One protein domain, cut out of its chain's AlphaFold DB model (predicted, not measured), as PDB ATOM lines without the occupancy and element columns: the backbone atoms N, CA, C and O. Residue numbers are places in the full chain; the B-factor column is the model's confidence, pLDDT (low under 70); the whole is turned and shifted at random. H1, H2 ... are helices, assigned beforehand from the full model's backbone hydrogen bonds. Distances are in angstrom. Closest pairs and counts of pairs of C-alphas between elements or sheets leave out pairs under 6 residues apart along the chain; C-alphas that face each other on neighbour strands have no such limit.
ATOM      1  N   ASN A 183       3.868   5.548 -15.806       77.44
ATOM      2  CA  ASN A 183       3.175   4.800 -16.865       77.44
ATOM      3  C   ASN A 183       4.123   3.886 -17.668       77.44
ATOM      4  O   ASN A 183       3.676   2.969 -18.350       77.44
ATOM      5  N   ARG A 184       5.442   4.109 -17.576       77.88
ATOM      6  CA  ARG A 184       6.464   3.275 -18.223       77.88
ATOM      7  C   ARG A 184       6.928   2.108 -17.353       77.88
ATOM      8  O   ARG A 184       7.577   1.208 -17.868       77.88
ATOM      9  N   THR A 185       6.591   2.075 -16.063       80.75
ATOM     10  CA  THR A 185       7.073   1.039 -15.134       80.75
ATOM     11  C   THR A 185       6.650  -0.367 -15.579       80.75
ATOM     12  O   THR A 185       7.435  -1.300 -15.457       80.75
ATOM     13  N   ALA A 186       5.466  -0.515 -16.183       78.12
ATOM     14  CA  ALA A 186       5.013  -1.782 -16.765       78.12
ATOM     15  C   ALA A 186       5.936  -2.305 -17.878       78.12
ATOM     16  O   ALA A 186       6.232  -3.498 -17.909       78.12
ATOM     17  N   LEU A 187       6.460  -1.408 -18.722       79.38
ATOM     18  CA  LEU A 187       7.364  -1.755 -19.823       79.38
ATOM     19  C   LEU A 187       8.691  -2.318 -19.305       79.38
ATOM     20  O   LEU A 187       9.193  -3.298 -19.838       79.38
ATOM     21  N   TYR A 188       9.237  -1.733 -18.237       81.44
ATOM     22  CA  TYR A 188      10.516  -2.169 -17.665       81.44
ATOM     23  C   TYR A 188      10.392  -3.386 -16.743       81.44
ATOM     24  O   TYR A 188      11.350  -4.135 -16.582       81.44
ATOM     25  N   LYS A 189       9.234  -3.580 -16.101       83.19
ATOM     26  CA  LYS A 189       9.003  -4.697 -15.171       83.19
ATOM     27  C   LYS A 189       8.499  -5.965 -15.863       83.19
ATOM     28  O   LYS A 189       8.410  -6.991 -15.197       83.19
ATOM     29  N   GLY A 190       8.121  -5.895 -17.143       85.19
ATOM     30  CA  GLY A 190       7.531  -7.029 -17.866       85.19
ATOM     31  C   GLY A 190       6.187  -7.492 -17.286       85.19
ATOM     32  O   GLY A 190       5.789  -8.635 -17.484       85.19
ATOM     33  N   LYS A 191       5.494  -6.624 -16.538       88.38
ATOM     34  CA  LYS A 191       4.192  -6.902 -15.911       88.38
ATOM     35  C   LYS A 191       3.081  -6.172 -16.656       88.38
ATOM     36  O   LYS A 191       3.316  -5.136 -17.276       88.38
ATOM     37  N   SER A 192       1.846  -6.662 -16.539       90.81
ATOM     38  CA  SER A 192       0.691  -5.928 -17.060       90.81
ATOM     39  C   SER A 192       0.573  -4.564 -16.368       90.81
ATOM     40  O   SER A 192       0.861  -4.420 -15.177       90.81
ATOM     41  N   HIS A 193       0.114  -3.546 -17.105       88.75
ATOM     42  CA  HIS A 193      -0.089  -2.207 -16.543       88.75
ATOM     43  C   HIS A 193      -1.025  -2.236 -15.325       88.75
ATOM     44  O   HIS A 193      -0.832  -1.490 -14.366       88.75
ATOM     45  N   ARG A 194      -2.018  -3.136 -15.342       91.88
ATOM     46  CA  ARG A 194      -2.938  -3.344 -14.223       91.88
ATOM     47  C   ARG A 194      -2.222  -3.859 -12.973       91.88
ATOM     48  O   ARG A 194      -2.428  -3.287 -11.910       91.88
ATOM     49  N   ALA A 195      -1.361  -4.868 -13.105       91.12
ATOM     50  CA  ALA A 195      -0.612  -5.415 -11.974       91.12
ATOM     51  C   ALA A 195       0.316  -4.360 -11.347       91.12
ATOM     52  O   ALA A 195       0.340  -4.193 -10.133       91.12
ATOM     53  N   VAL A 196       1.020  -3.576 -12.172       89.81
ATOM     54  CA  VAL A 196       1.889  -2.490 -11.679       89.81
ATOM     55  C   VAL A 196       1.099  -1.398 -10.957       89.81
ATOM     56  O   VAL A 196       1.595  -0.821  -9.991       89.81
ATOM     57  N   PHE A 197      -0.120  -1.109 -11.413       89.00
ATOM     58  CA  PHE A 197      -1.013  -0.161 -10.753       89.00
ATOM     59  C   PHE A 197      -1.494  -0.662  -9.385       89.00
ATOM     60  O   PHE A 197      -1.517   0.100  -8.424       89.00
ATOM     61  N   GLU A 198      -1.864  -1.935  -9.271       92.81
ATOM     62  CA  GLU A 198      -2.309  -2.502  -7.994       92.81
ATOM     63  C   GLU A 198      -1.157  -2.572  -6.982       92.81
ATOM     64  O   GLU A 198      -1.315  -2.133  -5.844       92.81
ATOM     65  N   GLU A 199       0.031  -2.997  -7.421       91.44
ATOM     66  CA  GLU A 199       1.244  -3.001  -6.594       91.44
ATOM     67  C   GLU A 199       1.639  -1.590  -6.129       91.44
ATOM     68  O   GLU A 199       2.089  -1.405  -4.995       91.44
ATOM     69  N   SER A 200       1.488  -0.575  -6.991       90.44
ATOM     70  CA  SER A 200       1.799   0.808  -6.620       90.44
ATOM     71  C   SER A 200       0.790   1.368  -5.619       90.44
ATOM     72  O   SER A 200       1.198   2.007  -4.647       90.44
ATOM     73  N   LEU A 201      -0.504   1.083  -5.795       90.38
ATOM     74  CA  LEU A 201      -1.536   1.456  -4.830       90.38
ATOM     75  C   LEU A 201      -1.292   0.816  -3.466       90.38
ATOM     76  O   LEU A 201      -1.338   1.518  -2.455       90.38
ATOM     77  N   GLU A 202      -1.008  -0.484  -3.427       92.38
ATOM     78  CA  GLU A 202      -0.731  -1.194  -2.179       92.38
ATOM     79  C   GLU A 202       0.418  -0.531  -1.409       92.38
ATOM     80  O   GLU A 202       0.285  -0.249  -0.214       92.38
ATOM     81  N   LYS A 203       1.518  -0.199  -2.101       91.00
ATOM     82  CA  LYS A 203       2.661   0.518  -1.514       91.00
ATOM     83  C   LYS A 203       2.265   1.890  -0.970       91.00
ATOM     84  O   LYS A 203       2.572   2.187   0.183       91.00
ATOM     85  N   ILE A 204       1.529   2.692  -1.743       90.50
ATOM     86  CA  ILE A 204       1.074   4.029  -1.320       90.50
ATOM     87  C   ILE A 204       0.222   3.936  -0.052       90.50
ATOM     88  O   ILE A 204       0.482   4.651   0.916       90.50
ATOM     89  N   TYR A 205      -0.767   3.040  -0.021       91.88
ATOM     90  CA  TYR A 205      -1.624   2.872   1.153       91.88
ATOM     91  C   TYR A 205      -0.836   2.357   2.352       91.88
ATOM     92  O   TYR A 205      -0.941   2.909   3.448       91.88
ATOM     93  N   ARG A 206       0.011   1.345   2.158       91.31
ATOM     94  CA  ARG A 206       0.866   0.815   3.222       91.31
ATOM     95  C   ARG A 206       1.776   1.899   3.800       91.31
ATOM     96  O   ARG A 206       1.916   1.980   5.021       91.31
ATOM     97  N   ASN A 207       2.365   2.743   2.955       89.25
ATOM     98  CA  ASN A 207       3.180   3.875   3.380       89.25
ATOM     99  C   ASN A 207       2.349   4.924   4.141       89.25
ATOM    100  O   ASN A 207       2.752   5.384   5.207       89.25
ATOM    101  N   MET A 208       1.151   5.250   3.659       88.94
ATOM    102  CA  MET A 208       0.237   6.182   4.328       88.94
ATOM    103  C   MET A 208      -0.129   5.717   5.746       88.94
ATOM    104  O   MET A 208      -0.077   6.497   6.694       88.94
ATOM    105  N   TYR A 209      -0.422   4.428   5.923       89.69
ATOM    106  CA  TYR A 209      -0.698   3.874   7.250       89.69
ATOM    107  C   TYR A 209       0.549   3.848   8.137       89.69
ATOM    108  O   TYR A 209       0.484   4.236   9.303       89.69
ATOM    109  N   LYS A 210       1.703   3.442   7.597       88.69
ATOM    110  CA  LYS A 210       2.974   3.437   8.342       88.69
ATOM    111  C   LYS A 210       3.380   4.833   8.811       88.69
ATOM    112  O   LYS A 210       3.773   4.989   9.968       88.69
ATOM    113  N   THR A 211       3.283   5.841   7.946       86.50
ATOM    114  CA  THR A 211       3.604   7.237   8.284       86.50
ATOM    115  C   THR A 211       2.634   7.786   9.323       86.50
ATOM    116  O   THR A 211       3.084   8.315  10.334       86.50
ATOM    117  N   ALA A 212       1.325   7.553   9.170       86.88
ATOM    118  CA  ALA A 212       0.326   7.966  10.157       86.88
ATOM    119  C   ALA A 212       0.536   7.325  11.543       86.88
ATOM    120  O   ALA A 212       0.303   7.969  12.568       86.88
ATOM    121  N   VAL A 213       0.977   6.064  11.604       81.44
ATOM    122  CA  VAL A 213       1.315   5.393  12.872       81.44
ATOM    123  C   VAL A 213       2.609   5.955  13.460       81.44
ATOM    124  O   VAL A 213       2.667   6.241  14.655       81.44
ATOM    125  N   SER A 214       3.629   6.161  12.630       74.69
ATOM    126  CA  SER A 214       4.939   6.647  13.081       74.69
ATOM    127  C   SER A 214       4.856   8.075  13.624       74.69
ATOM    128  O   SER A 214       5.362   8.346  14.713       74.69
ATOM    129  N   ASP A 215       4.123   8.959  12.950       69.50
ATOM    130  CA  ASP A 215       3.929  10.356  13.360       69.50
ATOM    131  C   ASP A 215       3.189  10.465  14.713       69.50
ATOM    132  O   ASP A 215       3.548  11.245  15.602       69.50
ATOM    133  N   ARG A 216       2.229   9.558  14.963       59.19
ATOM    134  CA  ARG A 216       1.564   9.423  16.275       59.19
ATOM    135  C   ARG A 216       2.520   8.996  17.392       59.19
ATOM    136  O   ARG A 216       2.313   9.383  18.543       59.19
ATOM    137  N   THR A 217       3.550   8.206  17.089       57.44
ATOM    138  CA  THR A 217       4.543   7.775  18.092       57.44
ATOM    139  C   THR A 217       5.614   8.830  18.372       57.44
ATOM    140  O   THR A 217       6.041   8.952  19.521       57.44
ATOM    141  N   VAL A 218       5.993   9.647  17.380       58.31
ATOM    142  CA  VAL A 218       6.947  10.760  17.557       58.31
ATOM    143  C   VAL A 218       6.343  11.856  18.435       58.31
ATOM    144  O   VAL A 218       6.960  12.263  19.419       58.31
ATOM    145  N   ARG A 219       5.083  12.247  18.188       57.59
ATOM    146  CA  ARG A 219       4.374  13.224  19.039       57.59
ATOM    147  C   ARG A 219       4.238  12.793  20.502       57.59
ATOM    148  O   ARG A 219       4.161  13.645  21.378       57.59
ATOM    149  N   ARG A 220       4.227  11.487  20.781       56.53
ATOM    150  CA  ARG A 220       4.189  10.955  22.153       56.53
ATOM    151  C   ARG A 220       5.547  10.952  22.857       56.53
ATOM    152  O   ARG A 220       5.564  10.893  24.080       56.53
ATOM    153  N   ARG A 221       6.664  11.031  22.124       54.59
ATOM    154  CA  ARG A 221       8.014  11.126  22.709       54.59
ATOM    155  C   ARG A 221       8.460  12.559  23.003       54.59
ATOM    156  O   ARG A 221       9.247  12.732  23.917       54.59
ATOM    157  N   SER A 222       7.939  13.570  22.306       55.31
ATOM    158  CA  SER A 222       8.263  14.986  22.589       55.31
ATOM    159  C   SER A 222       7.529  15.590  23.795       55.31
ATOM    160  O   SER A 222       7.752  16.750  24.117       55.31
ATOM    161  N   HIS A 223       6.654  14.830  24.459       48.81
ATOM    162  CA  HIS A 223       5.938  15.262  25.666       48.81
ATOM    163  C   HIS A 223       6.389  14.515  26.928       48.81
ATOM    164  O   HIS A 223       5.607  14.366  27.867       48.81
ATOM    165  N   ARG A 224       7.630  14.027  26.950       43.53
ATOM    166  CA  ARG A 224       8.221  13.415  28.137       43.53
ATOM    167  C   ARG A 224       9.563  14.040  28.460       43.53
ATOM    168  O   ARG A 224      10.300  14.326  27.494       43.53
TER     169      ARG A 224
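What this domain is: This is residues 183 to 224 of the 224 residues of the protein "spermatogenesis-associated protein 6 isoform X2" of Geotrypetes seraphini (UniProt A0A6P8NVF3). One long helix, H2, makes nearly the whole length of a rod, and a short helix, H1, folds back beside its first turn as a small head at one end. Residues 198 to 224 stick out from that head as a single free arm, of which 198 to 221 belong to H2. The printed part has 42 residues with two named helices, H1 and then H2 along the chain, and no named strand; the class is all helix. The whole is extended, with a radius of gyration of the C-alphas of 16.3 A, and its C-alphas span 50 by 14 by 12 A.

How they stand to each other: The longest helix is H2, residues 193 to 221. H1, residues 185 to 189, touches H2, with 4 pairs of C-alphas within 8 A. Their closest C-alphas are those of Ala 186 and His 193, 5.1 A apart. H2 touches H1 with residues 193 to 196 alone, and the two helices' centres are 22.2 A apart. In H1 every O i to N i+4 pair is within hydrogen-bond range; in H2, 24 of 25 are.

Where its parts are: H2 begins at His 193, with its C-alpha at (-0.089, -2.207, -16.543), and ends at Arg 221, with its C-alpha at (8.014, 11.126, 22.709), a length of 42.2 A from first to last C-alpha. H1 begins at Thr 185, with its C-alpha at (7.073, 1.039, -15.134), and ends at Lys 189; its length is 6.1 A.

The domain as a whole: The two C-alphas farthest apart are those of Gly 190 and Arg 224, at 50.3 A; Arg 224 is the chain's last residue. The printed part has no cut, and the link from H1 to H2, 3 residues, is tight. The mean pLDDT of the printed part is 79.6, and residues 215 to 224 are under 70.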